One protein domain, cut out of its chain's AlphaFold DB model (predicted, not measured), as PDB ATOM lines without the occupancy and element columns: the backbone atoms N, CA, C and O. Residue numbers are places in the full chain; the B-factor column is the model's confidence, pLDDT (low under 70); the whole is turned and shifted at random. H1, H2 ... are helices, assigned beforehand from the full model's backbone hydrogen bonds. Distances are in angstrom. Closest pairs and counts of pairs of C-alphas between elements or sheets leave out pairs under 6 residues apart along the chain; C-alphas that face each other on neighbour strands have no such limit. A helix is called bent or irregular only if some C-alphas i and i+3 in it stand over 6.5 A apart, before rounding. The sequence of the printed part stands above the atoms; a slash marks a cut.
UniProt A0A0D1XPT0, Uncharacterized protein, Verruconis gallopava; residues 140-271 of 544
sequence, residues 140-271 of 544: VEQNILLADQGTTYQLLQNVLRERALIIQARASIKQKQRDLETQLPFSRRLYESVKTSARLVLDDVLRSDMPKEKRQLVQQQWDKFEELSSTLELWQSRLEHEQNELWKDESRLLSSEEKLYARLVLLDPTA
ATOM      1  N   VAL A 140      25.511  19.904  15.122       62.91
ATOM      2  CA  VAL A 140      24.314  19.334  14.481       62.91
ATOM      3  C   VAL A 140      23.201  20.379  14.422       62.91
ATOM      4  O   VAL A 140      22.650  20.613  13.350       62.91
ATOM      5  N   GLU A 141      22.933  21.064  15.535       63.94
ATOM      6  CA  GLU A 141      21.967  22.168  15.623       63.94
ATOM      7  C   GLU A 141      22.289  23.289  14.615       63.94
ATOM      8  O   GLU A 141      21.406  23.739  13.889       63.94
ATOM      9  N   GLN A 142      23.562  23.678  14.485       61.69
ATOM     10  CA  GLN A 142      24.007  24.733  13.567       61.69
ATOM     11  C   GLN A 142      23.911  24.323  12.084       61.69
ATOM     12  O   GLN A 142      23.532  25.140  11.247       61.69
ATOM     13  N   ASN A 143      24.175  23.053  11.753       55.41
ATOM     14  CA  ASN A 143      23.981  22.528  10.396       55.41
ATOM     15  C   ASN A 143      22.493  22.385  10.026       55.41
ATOM     16  O   ASN A 143      22.137  22.611   8.871       55.41
ATOM     17  N   ILE A 144      21.623  22.052  10.988       62.34
ATOM     18  CA  ILE A 144      20.163  22.050  10.788       62.34
ATOM     19  C   ILE A 144      19.666  23.480  10.532       62.34
ATOM     20  O   ILE A 144      18.928  23.699   9.575       62.34
ATOM     21  N   LEU A 145      20.133  24.461  11.313       65.06
ATOM     22  CA  LEU A 145      19.824  25.885  11.126       65.06
ATOM     23  C   LEU A 145      20.245  26.412   9.743       65.06
ATOM     24  O   LEU A 145      19.462  27.083   9.077       65.06
ATOM     25  N   LEU A 146      21.452  26.077   9.276       62.12
ATOM     26  CA  LEU A 146      21.933  26.480   7.947       62.12
ATOM     27  C   LEU A 146      21.152  25.811   6.804       62.12
ATOM     28  O   LEU A 146      20.887  26.448   5.783       62.12
ATOM     29  N   ALA A 147      20.744  24.549   6.971       63.75
ATOM     30  CA  ALA A 147      19.871  23.878   6.011       63.75
ATOM     31  C   ALA A 147      18.478  24.535   5.948       63.75
ATOM     32  O   ALA A 147      17.946  24.727   4.853       63.75
ATOM     33  N   ASP A 148      17.921  24.939   7.097       69.31
ATOM     34  CA  ASP A 148      16.598  25.572   7.182       69.31
ATOM     35  C   ASP A 148      16.591  27.045   6.715       69.31
ATOM     36  O   ASP A 148      15.592  27.546   6.196       69.31
ATOM     37  N   GLN A 149      17.729  27.743   6.781       73.00
ATOM     38  CA  GLN A 149      17.899  29.042   6.114       73.00
ATOM     39  C   GLN A 149      17.844  28.905   4.583       73.00
ATOM     40  O   GLN A 149      17.197  29.711   3.909       73.00
ATOM     41  N   GLY A 150      18.470  27.862   4.024       75.75
ATOM     42  CA  GLY A 150      18.450  27.588   2.584       75.75
ATOM     43  C   GLY A 150      17.047  27.282   2.045       75.75
ATOM     44  O   GLY A 150      16.658  27.808   1.000       75.75
ATOM     45  N   THR A 151      16.261  26.481   2.771       82.06
ATOM     46  CA  THR A 151      14.855  26.195   2.429       82.06
ATOM     47  C   THR A 151      13.970  27.431   2.603       82.06
ATOM     48  O   THR A 151      13.156  27.719   1.724       82.06
ATOM     49  N   THR A 152      14.155  28.207   3.676       75.69
ATOM     50  CA  THR A 152      13.391  29.440   3.938       75.69
ATOM     51  C   THR A 152      13.619  30.490   2.849       75.69
ATOM     52  O   THR A 152      12.658  31.093   2.371       75.69
ATOM     53  N   TYR A 153      14.855  30.658   2.366       77.94
ATOM     54  CA  TYR A 153      15.145  31.577   1.262       77.94
ATOM     55  C   TYR A 153      14.513  31.126  -0.069       77.94
ATOM     56  O   TYR A 153      13.956  31.949  -0.797       77.94
ATOM     57  N   GLN A 154      14.516  29.822  -0.375       80.25
ATOM     58  CA  GLN A 154      13.812  29.292  -1.554       80.25
ATOM     59  C   GLN A 154      12.289  29.468  -1.456       80.25
ATOM     60  O   GLN A 154      11.648  29.817  -2.448       80.25
ATOM     61  N   LEU A 155      11.706  29.268  -0.269       78.44
ATOM     62  CA  LEU A 155      10.285  29.515  -0.023       78.44
ATOM     63  C   LEU A 155       9.931  30.995  -0.236       78.44
ATOM     64  O   LEU A 155       8.971  31.284  -0.946       78.44
ATOM     65  N   LEU A 156      10.749  31.923   0.275       78.25
ATOM     66  CA  LEU A 156      10.580  33.360   0.043       78.25
ATOM     67  C   LEU A 156      10.658  33.721  -1.451       78.25
ATOM     68  O   LEU A 156       9.820  34.470  -1.949       78.25
ATOM     69  N   GLN A 157      11.611  33.153  -2.201       84.12
ATOM     70  CA  GLN A 157      11.691  33.356  -3.654       84.12
ATOM     71  C   GLN A 157      10.461  32.823  -4.405       84.12
ATOM     72  O   GLN A 157      10.033  33.430  -5.388       84.12
ATOM     73  N   ASN A 158       9.888  31.698  -3.966       79.31
ATOM     74  CA  ASN A 158       8.671  31.151  -4.564       79.31
ATOM     75  C   ASN A 158       7.457  32.044  -4.273       79.31
ATOM     76  O   ASN A 158       6.738  32.383  -5.207       79.31
ATOM     77  N   VAL A 159       7.300  32.512  -3.033       77.12
ATOM     78  CA  VAL A 159       6.254  33.466  -2.629       77.12
ATOM     79  C   VAL A 159       6.345  34.779  -3.414       77.12
ATOM     80  O   VAL A 159       5.349  35.232  -3.971       77.12
ATOM     81  N   LEU A 160       7.544  35.349  -3.579       80.94
ATOM     82  CA  LEU A 160       7.741  36.542  -4.415       80.94
ATOM     83  C   LEU A 160       7.376  36.296  -5.892       80.94
ATOM     84  O   LEU A 160       6.829  37.186  -6.548       80.94
ATOM     85  N   ARG A 161       7.633  35.091  -6.420       87.00
ATOM     86  CA  ARG A 161       7.235  34.706  -7.785       87.00
ATOM     87  C   ARG A 161       5.716  34.570  -7.915       87.00
ATOM     88  O   ARG A 161       5.154  35.073  -8.883       87.00
ATOM     89  N   GLU A 162       5.052  33.928  -6.956       80.81
ATOM     90  CA  GLU A 162       3.587  33.799  -6.925       80.81
ATOM     91  C   GLU A 162       2.907  35.169  -6.797       80.81
ATOM     92  O   GLU A 162       1.985  35.469  -7.556       80.81
ATOM     93  N   ARG A 163       3.438  36.059  -5.950       79.12
ATOM     94  CA  ARG A 163       2.988  37.453  -5.824       79.12
ATOM     95  C   ARG A 163       3.052  38.208  -7.153       79.12
ATOM     96  O   ARG A 163       2.097  38.895  -7.513       79.12
ATOM     97  N   ALA A 164       4.138  38.054  -7.913       81.81
ATOM     98  CA  ALA A 164       4.269  38.662  -9.237       81.81
ATOM     99  C   ALA A 164       3.232  38.118 -10.244       81.81
ATOM    100  O   ALA A 164       2.649  38.897 -11.001       81.81
ATOM    101  N   LEU A 165       2.954  36.807 -10.220       81.69
ATOM    102  CA  LEU A 165       1.928  36.182 -11.067       81.69
ATOM    103  C   LEU A 165       0.513  36.668 -10.715       81.69
ATOM    104  O   LEU A 165      -0.259  36.991 -11.617       81.69
ATOM    105  N   ILE A 166       0.192  36.793  -9.426       76.25
ATOM    106  CA  ILE A 166      -1.085  37.335  -8.935       76.25
ATOM    107  C   ILE A 166      -1.272  38.794  -9.375       76.25
ATOM    108  O   ILE A 166      -2.324  39.144  -9.912       76.25
ATOM    109  N   ILE A 167      -0.242  39.638  -9.242       75.25
ATOM    110  CA  ILE A 167      -0.280  41.036  -9.710       75.25
ATOM    111  C   ILE A 167      -0.550  41.098 -11.225       75.25
ATOM    112  O   ILE A 167      -1.393  41.879 -11.675       75.25
ATOM    113  N   GLN A 168       0.112  40.244 -12.014       84.38
ATOM    114  CA  GLN A 168      -0.106  40.154 -13.459       84.38
ATOM    115  C   GLN A 168      -1.529  39.675 -13.806       84.38
ATOM    116  O   GLN A 168      -2.174  40.241 -14.694       84.38
ATOM    117  N   ALA A 169      -2.048  38.670 -13.095       79.00
ATOM    118  CA  ALA A 169      -3.411  38.172 -13.268       79.00
ATOM    119  C   ALA A 169      -4.456  39.249 -12.932       79.00
ATOM    120  O   ALA A 169      -5.390  39.462 -13.706       79.00
ATOM    121  N   ARG A 170      -4.252  40.007 -11.848       76.25
ATOM    122  CA  ARG A 170      -5.111  41.132 -11.451       76.25
ATOM    123  C   ARG A 170      -5.133  42.244 -12.497       76.25
ATOM    124  O   ARG A 170      -6.200  42.771 -12.806       76.25
ATOM    125  N   ALA A 171      -3.980  42.580 -13.082       77.75
ATOM    126  CA  ALA A 171      -3.897  43.536 -14.185       77.75
ATOM    127  C   ALA A 171      -4.640  43.038 -15.440       77.75
ATOM    128  O   ALA A 171      -5.359  43.810 -16.075       77.75
ATOM    129  N   SER A 172      -4.529  41.741 -15.755       86.88
ATOM    130  CA  SER A 172      -5.246  41.095 -16.863       86.88
ATOM    131  C   SER A 172      -6.767  41.123 -16.665       86.88
ATOM    132  O   SER A 172      -7.485  41.586 -17.549       86.88
ATOM    133  N   ILE A 173      -7.272  40.733 -15.486       76.94
ATOM    134  CA  ILE A 173      -8.709  40.796 -15.159       76.94
ATOM    135  C   ILE A 173      -9.220  42.241 -15.236       76.94
ATOM    136  O   ILE A 173     -10.222  42.485 -15.903       76.94
ATOM    137  N   LYS A 174      -8.492  43.219 -14.675       77.81
ATOM    138  CA  LYS A 174      -8.837  44.650 -14.787       77.81
ATOM    139  C   LYS A 174      -8.805  45.190 -16.220       77.81
ATOM    140  O   LYS A 174      -9.448  46.202 -16.499       77.81
ATOM    141  N   GLN A 175      -8.022  44.600 -17.125       84.25
ATOM    142  CA  GLN A 175      -8.079  44.945 -18.548       84.25
ATOM    143  C   GLN A 175      -9.329  44.339 -19.186       84.25
ATOM    144  O   GLN A 175     -10.111  45.091 -19.753       84.25
ATOM    145  N   LYS A 176      -9.589  43.037 -18.995       82.56
ATOM    146  CA  LYS A 176     -10.807  42.381 -19.505       82.56
ATOM    147  C   LYS A 176     -12.092  43.050 -19.004       82.56
ATOM    148  O   LYS A 176     -13.040  43.160 -19.768       82.56
ATOM    149  N   GLN A 177     -12.126  43.503 -17.748       77.56
ATOM    150  CA  GLN A 177     -13.245  44.267 -17.184       77.56
ATOM    151  C   GLN A 177     -13.455  45.583 -17.937       77.56
ATOM    152  O   GLN A 177     -14.561  45.827 -18.401       77.56
ATOM    153  N   ARG A 178     -12.398  46.374 -18.164       78.94
ATOM    154  CA  ARG A 178     -12.487  47.612 -18.959       78.94
ATOM    155  C   ARG A 178     -12.829  47.354 -20.428       78.94
ATOM    156  O   ARG A 178     -13.570  48.130 -21.024       78.94
ATOM    157  N   ASP A 179     -12.341  46.267 -21.020       79.19
ATOM    158  CA  ASP A 179     -12.703  45.859 -22.384       79.19
ATOM    159  C   ASP A 179     -14.191  45.463 -22.463       79.19
ATOM    160  O   ASP A 179     -14.874  45.809 -23.423       79.19
ATOM    161  N   LEU A 180     -14.715  44.792 -21.429       77.75
ATOM    162  CA  LEU A 180     -16.133  44.455 -21.294       77.75
ATOM    163  C   LEU A 180     -16.984  45.719 -21.075       77.75
ATOM    164  O   LEU A 180     -17.975  45.903 -21.767       77.75
ATOM    165  N   GLU A 181     -16.581  46.620 -20.175       73.44
ATOM    166  CA  GLU A 181     -17.244  47.905 -19.888       73.44
ATOM    167  C   GLU A 181     -17.286  48.834 -21.109       73.44
ATOM    168  O   GLU A 181     -18.321  49.429 -21.402       73.44
ATOM    169  N   THR A 182     -16.190  48.926 -21.868       74.38
ATOM    170  CA  THR A 182     -16.134  49.726 -23.106       74.38
ATOM    171  C   THR A 182     -16.927  49.099 -24.255       74.38
ATOM    172  O   THR A 182     -17.417  49.831 -25.117       74.38
ATOM    173  N   GLN A 183     -17.137  47.777 -24.243       68.69
ATOM    174  CA  GLN A 183     -18.115  47.085 -25.096       68.69
ATOM    175  C   GLN A 183     -19.558  47.142 -24.542       68.69
ATOM    176  O   GLN A 183     -20.504  46.880 -25.284       68.69
ATOM    177  N   LEU A 184     -19.745  47.556 -23.281       67.06
ATOM    178  CA  LEU A 184     -21.022  47.740 -22.574       67.06
ATOM    179  C   LEU A 184     -21.355  49.227 -22.282       67.06
ATOM    180  O   LEU A 184     -21.787  49.542 -21.168       67.06
ATOM    181  N   PRO A 185     -21.255  50.177 -23.238       49.12
ATOM    182  CA  PRO A 185     -21.401  51.609 -22.944       49.12
ATOM    183  C   PRO A 185     -22.810  52.043 -22.483       49.12
ATOM    184  O   PRO A 185     -23.034  53.230 -22.260       49.12
ATOM    185  N   PHE A 186     -23.773  51.122 -22.340       48.31
ATOM    186  CA  PHE A 186     -25.159  51.398 -21.944       48.31
ATOM    187  C   PHE A 186     -25.698  50.371 -20.915       48.31
ATOM    188  O   PHE A 186     -26.718  49.740 -21.150       48.31
ATOM    189  N   SER A 187     -24.984  50.230 -19.783       56.44
ATOM    190  CA  SER A 187     -25.304  49.610 -18.463       56.44
ATOM    191  C   SER A 187     -26.250  48.393 -18.362       56.44
ATOM    192  O   SER A 187     -27.333  48.374 -18.926       56.44
ATOM    193  N   ARG A 188     -25.968  47.451 -17.445       61.25
ATOM    194  CA  ARG A 188     -26.860  46.312 -17.100       61.25
ATOM    195  C   ARG A 188     -28.328  46.709 -16.840       61.25
ATOM    196  O   ARG A 188     -29.232  45.971 -17.209       61.25
ATOM    197  N   ARG A 189     -28.581  47.886 -16.246       57.41
ATOM    198  CA  ARG A 189     -29.942  48.409 -15.997       57.41
ATOM    199  C   ARG A 189     -30.630  48.911 -17.266       57.41
ATOM    200  O   ARG A 189     -31.821  48.682 -17.433       57.41
ATOM    201  N   LEU A 190     -29.894  49.583 -18.150       57.62
ATOM    202  CA  LEU A 190     -30.400  49.972 -19.468       57.62
ATOM    203  C   LEU A 190     -30.563  48.744 -20.362       57.62
ATOM    204  O   LEU A 190     -31.573  48.650 -21.035       57.62
ATOM    205  N   TYR A 191     -29.657  47.771 -20.295       71.06
ATOM    206  CA  TYR A 191     -29.798  46.482 -20.957       71.06
ATOM    207  C   TYR A 191     -31.087  45.758 -20.529       71.06
ATOM    208  O   TYR A 191     -31.916  45.471 -21.385       71.06
ATOM    209  N   GLU A 192     -31.332  45.556 -19.229       74.44
ATOM    210  CA  GLU A 192     -32.570  44.919 -18.743       74.44
ATOM    211  C   GLU A 192     -33.826  45.767 -19.012       74.44
ATOM    212  O   GLU A 192     -34.870  45.236 -19.398       74.44
ATOM    213  N   SER A 193     -33.736  47.098 -18.901       71.75
ATOM    214  CA  SER A 193     -34.828  48.003 -19.285       71.75
ATOM    215  C   SER A 193     -35.146  47.898 -20.776       71.75
ATOM    216  O   SER A 193     -36.316  47.852 -21.140       71.75
ATOM    217  N   VAL A 194     -34.133  47.836 -21.643       71.69
ATOM    218  CA  VAL A 194     -34.280  47.710 -23.097       71.69
ATOM    219  C   VAL A 194     -34.783  46.321 -23.459       71.69
ATOM    220  O   VAL A 194     -35.713  46.239 -24.245       71.69
ATOM    221  N   LYS A 195     -34.265  45.250 -22.849       80.38
ATOM    222  CA  LYS A 195     -34.755  43.868 -22.989       80.38
ATOM    223  C   LYS A 195     -36.242  43.790 -22.635       80.38
ATOM    224  O   LYS A 195     -37.036  43.300 -23.429       80.38
ATOM    225  N   THR A 196     -36.646  44.369 -21.504       79.25
ATOM    226  CA  THR A 196     -38.052  44.401 -21.068       79.25
ATOM    227  C   THR A 196     -38.923  45.234 -22.015       79.25
ATOM    228  O   THR A 196     -39.938  44.746 -22.507       79.25
ATOM    229  N   SER A 197     -38.524  46.471 -22.336       73.06
ATOM    230  CA  SER A 197     -39.284  47.349 -23.238       73.06
ATOM    231  C   SER A 197     -39.371  46.804 -24.665       73.06
ATOM    232  O   SER A 197     -40.426  46.883 -25.287       73.06
ATOM    233  N   ALA A 198     -38.290  46.233 -25.194       77.81
ATOM    234  CA  ALA A 198     -38.253  45.664 -26.534       77.81
ATOM    235  C   ALA A 198     -39.017  44.338 -26.621       77.81
ATOM    236  O   ALA A 198     -39.612  44.083 -27.660       77.81
ATOM    237  N   ARG A 199     -39.099  43.548 -25.539       84.81
ATOM    238  CA  ARG A 199     -39.978  42.368 -25.466       84.81
ATOM    239  C   ARG A 199     -41.459  42.759 -25.495       84.81
ATOM    240  O   ARG A 199     -42.222  42.151 -26.234       84.81
ATOM    241  N   LEU A 200     -41.849  43.817 -24.775       82.12
ATOM    242  CA  LEU A 200     -43.208  44.376 -24.848       82.12
ATOM    243  C   LEU A 200     -43.529  44.906 -26.258       82.12
ATOM    244  O   LEU A 200     -44.570  44.580 -26.821       82.12
ATOM    245  N   VAL A 201     -42.603  45.659 -26.865       77.62
ATOM    246  CA  VAL A 201     -42.750  46.135 -28.252       77.62
ATOM    247  C   VAL A 201     -42.801  44.968 -29.242       77.62
ATOM    248  O   VAL A 201     -43.586  45.023 -30.181       77.62
ATOM    249  N   LEU A 202     -42.014  43.906 -29.049       85.12
ATOM    250  CA  LEU A 202     -42.059  42.697 -29.874       85.12
ATOM    251  C   LEU A 202     -43.431  42.021 -29.780       85.12
ATOM    252  O   LEU A 202     -44.018  41.729 -30.819       85.12
ATOM    253  N   ASP A 203     -43.966  41.826 -28.573       86.62
ATOM    254  CA  ASP A 203     -45.291  41.234 -28.363       86.62
ATOM    255  C   ASP A 203     -46.395  42.042 -29.068       86.62
ATOM    256  O   ASP A 203     -47.224  41.465 -29.778       86.62
ATOM    257  N   ASP A 204     -46.383  43.372 -28.948       82.75
ATOM    258  CA  ASP A 204     -47.335  44.253 -29.639       82.75
ATOM    259  C   ASP A 204     -47.160  44.207 -31.168       82.75
ATOM    260  O   ASP A 204     -48.134  44.111 -31.921       82.75
ATOM    261  N   VAL A 205     -45.916  44.204 -31.652       84.94
ATOM    262  CA  VAL A 205     -45.580  44.123 -33.081       84.94
ATOM    263  C   VAL A 205     -45.979  42.769 -33.684       84.94
ATOM    264  O   VAL A 205     -46.464  42.727 -34.818       84.94
ATOM    265  N   LEU A 206     -45.843  41.667 -32.941       82.94
ATOM    266  CA  LEU A 206     -46.273  40.330 -33.361       82.94
ATOM    267  C   LEU A 206     -47.803  40.199 -33.413       82.94
ATOM    268  O   LEU A 206     -48.316  39.542 -34.327       82.94
ATOM    269  N   ARG A 207     -48.512  40.852 -32.477       88.88
ATOM    270  CA  ARG A 207     -49.984  40.934 -32.413       88.88
ATOM    271  C   ARG A 207     -50.592  41.884 -33.448       88.88
ATOM    272  O   ARG A 207     -51.756  41.716 -33.798       88.88
ATOM    273  N   SER A 208     -49.832  42.863 -33.940       91.06
ATOM    274  CA  SER A 208     -50.291  43.816 -34.956       91.06
ATOM    275  C   SER A 208     -50.491  43.188 -36.346       91.06
ATOM    276  O   SER A 208     -49.848  42.195 -36.702       91.06
ATOM    277  N   ASP A 209     -51.295  43.846 -37.192       93.56
ATOM    278  CA  ASP A 209     -51.493  43.522 -38.619       93.56
ATOM    279  C   ASP A 209     -50.262  43.841 -39.505       93.56
ATOM    280  O   ASP A 209     -50.373  44.216 -40.674       93.56
ATOM    281  N   MET A 210     -49.043  43.698 -38.977       90.31
ATOM    282  CA  MET A 210     -47.834  43.863 -39.778       90.31
ATOM    283  C   MET A 210     -47.691  42.767 -40.854       90.31
ATOM    284  O   MET A 210     -47.934  41.581 -40.578       90.31
ATOM    285  N   PRO A 211     -47.152  43.120 -42.041       92.62
ATOM    286  CA  PRO A 211     -46.672  42.157 -43.027       92.62
ATOM    287  C   PRO A 211     -45.752  41.100 -42.405       92.62
ATOM    288  O   PRO A 211     -44.941  41.393 -41.516       92.62
ATOM    289  N   LYS A 212     -45.884  39.856 -42.871       89.75
ATOM    290  CA  LYS A 212     -45.203  38.685 -42.302       89.75
ATOM    291  C   LYS A 212     -43.680  38.825 -42.360       89.75
ATOM    292  O   LYS A 212     -42.992  38.452 -41.416       89.75
ATOM    293  N   GLU A 213     -43.176  39.426 -43.430       86.94
ATOM    294  CA  GLU A 213     -41.759  39.662 -43.706       86.94
ATOM    295  C   GLU A 213     -41.155  40.618 -42.669       86.94
ATOM    296  O   GLU A 213     -40.062  40.383 -42.156       86.94
ATOM    297  N   LYS A 214     -41.899  41.671 -42.291       79.00
ATOM    298  CA  LYS A 214     -41.473  42.610 -41.244       79.00
ATOM    299  C   LYS A 214     -41.468  41.944 -39.869       79.00
ATOM    300  O   LYS A 214     -40.529  42.159 -39.110       79.00
ATOM    301  N   ARG A 215     -42.469  41.108 -39.554       83.56
ATOM    302  CA  ARG A 215     -42.497  40.344 -38.289       83.56
ATOM    303  C   ARG A 215     -41.324  39.367 -38.198       83.56
ATOM    304  O   ARG A 215     -40.672  39.316 -37.163       83.56
ATOM    305  N   GLN A 216     -40.996  38.673 -39.290       85.19
ATOM    306  CA  GLN A 216     -39.816  37.804 -39.357       85.19
ATOM    307  C   GLN A 216     -38.502  38.576 -39.178       85.19
ATOM    308  O   GLN A 216     -37.639  38.109 -38.443       85.19
ATOM    309  N   LEU A 217     -38.353  39.757 -39.788       79.94
ATOM    310  CA  LEU A 217     -37.151  40.578 -39.604       79.94
ATOM    311  C   LEU A 217     -36.992  41.051 -38.151       79.94
ATOM    312  O   LEU A 217     -35.894  40.972 -37.609       79.94
ATOM    313  N   VAL A 218     -38.071  41.519 -37.514       79.06
ATOM    314  CA  VAL A 218     -38.035  41.952 -36.105       79.06
ATOM    315  C   VAL A 218     -37.707  40.773 -35.183       79.06
ATOM    316  O   VAL A 218     -36.846  40.922 -34.319       79.06
ATOM    317  N   GLN A 219     -38.292  39.592 -35.420       84.31
ATOM    318  CA  GLN A 219     -37.948  38.372 -34.684       84.31
ATOM    319  C   GLN A 219     -36.463  38.008 -34.849       84.31
ATOM    320  O   GLN A 219     -35.780  37.807 -33.859       84.31
ATOM    321  N   GLN A 220     -35.916  38.030 -36.070       86.75
ATOM    322  CA  GLN A 220     -34.493  37.733 -36.302       86.75
ATOM    323  C   GLN A 220     -33.540  38.709 -35.594       86.75
ATOM    324  O   GLN A 220     -32.474  38.300 -35.135       86.75
ATOM    325  N   GLN A 221     -33.891  39.998 -35.509       80.81
ATOM    326  CA  GLN A 221     -33.094  40.960 -34.737       80.81
ATOM    327  C   GLN A 221     -33.219  40.717 -33.227       80.81
ATOM    328  O   GLN A 221     -32.239  40.905 -32.510       80.81
ATOM    329  N   TRP A 222     -34.388  40.273 -32.752       84.94
ATOM    330  CA  TRP A 222     -34.597  39.879 -31.360       84.94
ATOM    331  C   TRP A 222     -33.797  38.628 -30.983       84.94
ATOM    332  O   TRP A 222     -33.052  38.659 -30.009       84.94
ATOM    333  N   ASP A 223     -33.875  37.567 -31.788       86.88
ATOM    334  CA  ASP A 223     -33.162  36.307 -31.551       86.88
ATOM    335  C   ASP A 223     -31.642  36.551 -31.475       86.88
ATOM    336  O   ASP A 223     -30.964  36.081 -30.562       86.88
ATOM    337  N   LYS A 224     -31.113  37.386 -32.381       81.19
ATOM    338  CA  LYS A 224     -29.706  37.816 -32.378       81.19
ATOM    339  C   LYS A 224     -29.339  38.666 -31.152       81.19
ATOM    340  O   LYS A 224     -28.200  38.623 -30.688       81.19
ATOM    341  N   PHE A 225     -30.271  39.465 -30.638       81.38
ATOM    342  CA  PHE A 225     -30.071  40.250 -29.419       81.38
ATOM    343  C   PHE A 225     -30.051  39.356 -28.168       81.38
ATOM    344  O   PHE A 225     -29.173  39.539 -27.324       81.38
ATOM    345  N   GLU A 226     -30.931  38.352 -28.070       85.06
ATOM    346  CA  GLU A 226     -30.875  37.350 -26.993       85.06
ATOM    347  C   GLU A 226     -29.579  36.513 -27.062       85.06
ATOM    348  O   GLU A 226     -28.923  36.339 -26.036       85.06
ATOM    349  N   GLU A 227     -29.120  36.093 -28.249       87.00
ATOM    350  CA  GLU A 227     -27.836  35.381 -28.419       87.00
ATOM    351  C   GLU A 227     -26.633  36.201 -27.903       87.00
ATOM    352  O   GLU A 227     -25.788  35.699 -27.148       87.00
ATOM    353  N   LEU A 228     -26.567  37.487 -28.264       80.38
ATOM    354  CA  LEU A 228     -25.528  38.400 -27.781       80.38
ATOM    355  C   LEU A 228     -25.636  38.644 -26.264       80.38
ATOM    356  O   LEU A 228     -24.605  38.704 -25.593       80.38
ATOM    357  N   SER A 229     -26.853  38.715 -25.710       81.12
ATOM    358  CA  SER A 229     -27.099  38.797 -24.260       81.12
ATOM    359  C   SER A 229     -26.519  37.607 -23.517       81.12
ATOM    360  O   SER A 229     -25.713  37.788 -22.610       81.12
ATOM    361  N   SER A 230     -26.900  36.389 -23.905       85.44
ATOM    362  CA  SER A 230     -26.452  35.169 -23.230       85.44
ATOM    363  C   SER A 230     -24.939  34.988 -23.348       85.44
ATOM    364  O   SER A 230     -24.295  34.510 -22.416       85.44
ATOM    365  N   THR A 231     -24.348  35.442 -24.458       84.19
ATOM    366  CA  THR A 231     -22.891  35.499 -24.625       84.19
ATOM    367  C   THR A 231     -22.247  36.463 -23.621       84.19
ATOM    368  O   THR A 231     -21.279  36.094 -22.956       84.19
ATOM    369  N   LEU A 232     -22.780  37.680 -23.463       79.56
ATOM    370  CA  LEU A 232     -22.279  38.672 -22.500       79.56
ATOM    371  C   LEU A 232     -22.458  38.223 -21.040       79.56
ATOM    372  O   LEU A 232     -21.528  38.363 -20.249       79.56
ATOM    373  N   GLU A 233     -23.607  37.637 -20.699       82.12
ATOM    374  CA  GLU A 233     -23.883  37.044 -19.383       82.12
ATOM    375  C   GLU A 233     -22.851  35.948 -19.052       82.12
ATOM    376  O   GLU A 233     -22.252  35.965 -17.975       82.12
ATOM    377  N   LEU A 234     -22.544  35.060 -20.008       87.81
ATOM    378  CA  LEU A 234     -21.517  34.024 -19.863       87.81
ATOM    379  C   LEU A 234     -20.107  34.609 -19.649       87.81
ATOM    380  O   LEU A 234     -19.359  34.116 -18.801       87.81
ATOM    381  N   TRP A 235     -19.731  35.661 -20.388       82.62
ATOM    382  CA  TRP A 235     -18.455  36.360 -20.178       82.62
ATOM    383  C   TRP A 235     -18.383  37.034 -18.806       82.62
ATOM    384  O   TRP A 235     -17.336  36.968 -18.158       82.62
ATOM    385  N   GLN A 236     -19.482  37.630 -18.333       82.12
ATOM    386  CA  GLN A 236     -19.555  38.233 -17.005       82.12
ATOM    387  C   GLN A 236     -19.369  37.177 -15.905       82.12
ATOM    388  O   GLN A 236     -18.476  37.331 -15.073       82.12
ATOM    389  N   SER A 237     -20.127  36.074 -15.939       85.56
ATOM    390  CA  SER A 237     -19.977  34.977 -14.970       85.56
ATOM    391  C   SER A 237     -18.582  34.347 -15.005       85.56
ATOM    392  O   SER A 237     -18.052  33.948 -13.969       85.56
ATOM    393  N   ARG A 238     -17.940  34.290 -16.181       87.06
ATOM    394  CA  ARG A 238     -16.550  33.836 -16.301       87.06
ATOM    395  C   ARG A 238     -15.562  34.794 -15.633       87.06
ATOM    396  O   ARG A 238     -14.658  34.319 -14.952       87.06
ATOM    397  N   LEU A 239     -15.708  36.108 -15.814       76.75
ATOM    398  CA  LEU A 239     -14.841  37.098 -15.161       76.75
ATOM    399  C   LEU A 239     -15.015  37.092 -13.641       76.75
ATOM    400  O   LEU A 239     -14.027  37.133 -12.915       76.75
ATOM    401  N   GLU A 240     -16.253  36.979 -13.168       80.75
ATOM    402  CA  GLU A 240     -16.577  36.840 -11.748       80.75
ATOM    403  C   GLU A 240     -15.965  35.558 -11.156       80.75
ATOM    404  O   GLU A 240     -15.390  35.582 -10.068       80.75
ATOM    405  N   HIS A 241     -15.986  34.445 -11.894       89.19
ATOM    406  CA  HIS A 241     -15.284  33.224 -11.500       89.19
ATOM    407  C   HIS A 241     -13.752  33.396 -11.480       89.19
ATOM    408  O   HIS A 241     -13.124  33.042 -10.484       89.19
ATOM    409  N   GLU A 242     -13.147  33.980 -12.523       81.62
ATOM    410  CA  GLU A 242     -11.699  34.255 -12.577       81.62
ATOM    411  C   GLU A 242     -11.248  35.187 -11.428       81.62
ATOM    412  O   GLU A 242     -10.188  34.972 -10.841       81.62
ATOM    413  N   GLN A 243     -12.067  36.176 -11.048       76.62
ATOM    414  CA  GLN A 243     -11.812  37.068  -9.911       76.62
ATOM    415  C   GLN A 243     -11.925  36.342  -8.558       76.62
ATOM    416  O   GLN A 243     -11.088  36.551  -7.680       76.62
ATOM    417  N   ASN A 244     -12.909  35.453  -8.400       81.62
ATOM    418  CA  ASN A 244     -13.064  34.637  -7.193       81.62
ATOM    419  C   ASN A 244     -11.933  33.608  -7.014       81.62
ATOM    420  O   ASN A 244     -11.519  33.351  -5.884       81.62
ATOM    421  N   GLU A 245     -11.403  33.025  -8.094       84.38
ATOM    422  CA  GLU A 245     -10.210  32.167  -8.011       84.38
ATOM    423  C   GLU A 245      -8.950  32.977  -7.666       84.38
ATOM    424  O   GLU A 245      -8.195  32.566  -6.786       84.38
ATOM    425  N   LEU A 246      -8.769  34.171  -8.252       79.38
ATOM    426  CA  LEU A 246      -7.661  35.065  -7.895       79.38
ATOM    427  C   LEU A 246      -7.677  35.434  -6.401       79.38
ATOM    428  O   LEU A 246      -6.629  35.439  -5.762       79.38
ATOM    429  N   TRP A 247      -8.853  35.695  -5.826       77.56
ATOM    430  CA  TRP A 247      -8.976  36.016  -4.401       77.56
ATOM    431  C   TRP A 247      -8.616  34.826  -3.490       77.56
ATOM    432  O   TRP A 247      -8.016  35.007  -2.426       77.56
ATOM    433  N   LYS A 248      -8.891  33.587  -3.926       84.44
ATOM    434  CA  LYS A 248      -8.415  32.369  -3.239       84.44
ATOM    435  C   LYS A 248      -6.896  32.227  -3.333       84.44
ATOM    436  O   LYS A 248      -6.280  31.783  -2.365       84.44
ATOM    437  N   ASP A 249      -6.291  32.594  -4.460       76.75
ATOM    438  CA  ASP A 249      -4.832  32.616  -4.625       76.75
ATOM    439  C   ASP A 249      -4.172  33.687  -3.746       76.75
ATOM    440  O   ASP A 249      -3.240  33.360  -3.013       76.75
ATOM    441  N   GLU A 250      -4.700  34.916  -3.720       76.38
ATOM    442  CA  GLU A 250      -4.267  35.983  -2.800       76.38
ATOM    443  C   GLU A 250      -4.352  35.518  -1.331       76.38
ATOM    444  O   GLU A 250      -3.376  35.626  -0.588       76.38
ATOM    445  N   SER A 251      -5.469  34.902  -0.927       76.75
ATOM    446  CA  SER A 251      -5.658  34.373   0.436       76.75
ATOM    447  C   SER A 251      -4.677  33.240   0.780       76.75
ATOM    448  O   SER A 251      -4.162  33.166   1.900       76.75
ATOM    449  N   ARG A 252      -4.381  32.348  -0.180       81.00
ATOM    450  CA  ARG A 252      -3.377  31.282  -0.012       81.00
ATOM    451  C   ARG A 252      -1.970  31.856   0.129       81.00
ATOM    452  O   ARG A 252      -1.231  31.402   1.004       81.00
ATOM    453  N   LEU A 253      -1.627  32.854  -0.688       81.19
ATOM    454  CA  LEU A 253      -0.330  33.522  -0.656       81.19
ATOM    455  C   LEU A 253      -0.110  34.229   0.684       81.19
ATOM    456  O   LEU A 253       0.912  33.979   1.318       81.19
ATOM    457  N   LEU A 254      -1.077  35.021   1.161       77.00
ATOM    458  CA  LEU A 254      -1.003  35.704   2.461       77.00
ATOM    459  C   LEU A 254      -0.766  34.711   3.606       77.00
ATOM    460  O   LEU A 254       0.176  34.864   4.380       77.00
ATOM    461  N   SER A 255      -1.517  33.605   3.640       82.38
ATOM    462  CA  SER A 255      -1.311  32.550   4.641       82.38
ATOM    463  C   SER A 255       0.036  31.817   4.502       82.38
ATOM    464  O   SER A 255       0.442  31.089   5.412       82.38
ATOM    465  N   SER A 256       0.737  31.939   3.370       78.94
ATOM    466  CA  SER A 256       2.109  31.443   3.198       78.94
ATOM    467  C   SER A 256       3.155  32.481   3.628       78.94
ATOM    468  O   SER A 256       4.119  32.109   4.298       78.94
ATOM    469  N   GLU A 257       2.920  33.771   3.346       80.56
ATOM    470  CA  GLU A 257       3.724  34.899   3.829       80.56
ATOM    471  C   GLU A 257       3.736  34.925   5.364       80.56
ATOM    472  O   GLU A 257       4.809  34.874   5.959       80.56
ATOM    473  N   GLU A 258       2.572  34.868   6.019       81.31
ATOM    474  CA  GLU A 258       2.445  34.798   7.486       81.31
ATOM    475  C   GLU A 258       3.249  33.641   8.098       81.31
ATOM    476  O   GLU A 258       3.961  33.817   9.087       81.31
ATOM    477  N   LYS A 259       3.184  32.447   7.490       80.44
ATOM    478  CA  LYS A 259       3.934  31.267   7.953       80.44
ATOM    479  C   LYS A 259       5.443  31.438   7.779       80.44
ATOM    480  O   LYS A 259       6.198  30.918   8.600       80.44
ATOM    481  N   LEU A 260       5.893  32.141   6.738       79.75
ATOM    482  CA  LEU A 260       7.309  32.462   6.550       79.75
ATOM    483  C   LEU A 260       7.778  33.546   7.515       79.75
ATOM    484  O   LEU A 260       8.842  33.380   8.101       79.75
ATOM    485  N   TYR A 261       6.987  34.593   7.755       77.25
ATOM    486  CA  TYR A 261       7.299  35.602   8.769       77.25
ATOM    487  C   TYR A 261       7.377  34.985  10.170       77.25
ATOM    488  O   TYR A 261       8.359  35.209  10.872       77.25
ATOM    489  N   ALA A 262       6.428  34.121  10.545       81.19
ATOM    490  CA  ALA A 262       6.476  33.392  11.813       81.19
ATOM    491  C   ALA A 262       7.740  32.517  11.946       81.19
ATOM    492  O   ALA A 262       8.338  32.461  13.019       81.19
ATOM    493  N   ARG A 263       8.193  31.869  10.861       81.88
ATOM    494  CA  ARG A 263       9.472  31.130  10.848       81.88
ATOM    495  C   ARG A 263      10.685  32.051  10.948       81.88
ATOM    496  O   ARG A 263      11.588  31.754  11.717       81.88
ATOM    497  N   LEU A 264      10.709  33.162  10.213       78.88
ATOM    498  CA  LEU A 264      11.807  34.132  10.244       78.88
ATOM    499  C   LEU A 264      11.983  34.747  11.640       78.88
ATOM    500  O   LEU A 264      13.108  34.832  12.117       78.88
ATOM    501  N   VAL A 265      10.884  35.074  12.329       80.88
ATOM    502  CA  VAL A 265      10.905  35.548  13.726       80.88
ATOM    503  C   VAL A 265      11.490  34.496  14.679       80.88
ATOM    504  O   VAL A 265      12.219  34.847  15.600       80.88
ATOM    505  N   LEU A 266      11.234  33.202  14.453       79.88
ATOM    506  CA  LEU A 266      11.843  32.118  15.240       79.88
ATOM    507  C   LEU A 266      13.328  31.879  14.903       79.88
ATOM    508  O   LEU A 266      14.070  31.379  15.750       79.88
ATOM    509  N   LEU A 267      13.760  32.212  13.682       76.88
ATOM    510  CA  LEU A 267      15.147  32.079  13.224       76.88
ATOM    511  C   LEU A 267      16.048  33.245  13.663       76.88
ATOM    512  O   LEU A 267      17.268  33.076  13.659       76.88
ATOM    513  N   ASP A 268      15.476  34.378  14.082       74.50
ATOM    514  CA  ASP A 268      16.191  35.481  14.737       74.50
ATOM    515  C   ASP A 268      15.786  35.623  16.222       74.50
ATOM    516  O   ASP A 268      15.104  36.574  16.612       74.50
ATOM    517  N   PRO A 269      16.227  34.700  17.103       63.72
ATOM    518  CA  PRO A 269      15.985  34.811  18.542       63.72
ATOM    519  C   PRO A 269      16.708  36.013  19.176       63.72
ATOM    520  O   PRO A 269      16.427  36.354  20.322       63.72
ATOM    521  N   THR A 270      17.629  36.665  18.460       62.09
ATOM    522  CA  THR A 270      18.292  37.909  18.879       62.09
ATOM    523  C   THR A 270      17.451  39.159  18.617       62.09
ATOM    524  O   THR A 270      17.578  40.127  19.363       62.09
ATOM    525  N   ALA A 271      16.524  39.119  17.654       55.06
ATOM    526  CA  ALA A 271      15.470  40.117  17.475       55.06
ATOM    527  C   ALA A 271      14.316  39.974  18.488       55.06
ATOM    528  O   ALA A 271      13.359  40.748  18.442       55.06
TER     529      ALA A 271
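AT A GLANCE: This is residues 140 to 271 of the 544 residues of an uncharacterized protein of Verruconis gallopava (UniProt A0A0D1XPT0). The model is a long thin rod in which H1 and H2 run one after the other along the length and the very long helix H3 folds back beside them. H1 and H3 lie side by side at a small angle and cross slowly, while H2 and H3 make a narrow V that is joined near the turn and open away from it; residues 208 to 213 stick out at that turn. The printed part has 132 residues with three named helices, in the order H1, H2, H3, and no named strand; the class is all helix. It is extended, with a radius of gyration of the C-alphas of 27.7 A and spans of 95 by 20 by 20 A.

IN THESE COORDINATES: H1 takes residues 140 to 183 and is 64.3 A long from first to last C-alpha, beginning at C-alpha 140 at (24.314, 19.334, 14.481). H2 takes residues 188 to 207 and is 28.3 A long. H3 takes residues 212 to 267, the longest helix with 56 residues, and is 82.3 A long; it begins at C-alpha 212 at (-45.203, 38.685, -42.302) and ends at C-alpha 267 at (15.147, 32.079, 13.224). No helix is bent or irregular.

HOW THE PARTS SIT: H3 touches H1 with residues 239 to 260 alone, and 21 pairs of their C-alphas are within 8 A. The closest C-alphas of the two are those of Val 159 and Leu 253, 6.9 A apart. Their lines stand at a shallow tilt of 20 degrees, and they run opposite ways. H1 and H2 are apart, though they follow each other in the chain. H2 and H3 form a helical hairpin, at a shallow tilt of 21 degrees, opposite ways. They touch through residues 202 to 206 of H2 and 215 to 219 of H3 alone, with 4 pairs of C-alphas within 8 A. Their closest C-alphas are those of Leu 206 and Arg 215, 6.2 A apart. In H1 and H2 every backbone O i to N i+4 pair is within hydrogen-bond range; in H3, 51 of 52 are.

THE WHOLE: The two C-alphas farthest apart are those of Val 140 and Asp 209, at 95.7 A. The first and last printed C-alphas, of Val 140 and Ala 271, are 22.8 A apart. The printed part has no cut. The links from H1 to H2 and from H2 to H3 are both tight, with 4 residues each. Residues 208 to 213, of which 212 and 213 belong to H3, stand free. The mean pLDDT of the printed part is 77.9, and it is under 70 in residues 140 to 148, 183 to 190 and 269 to 271.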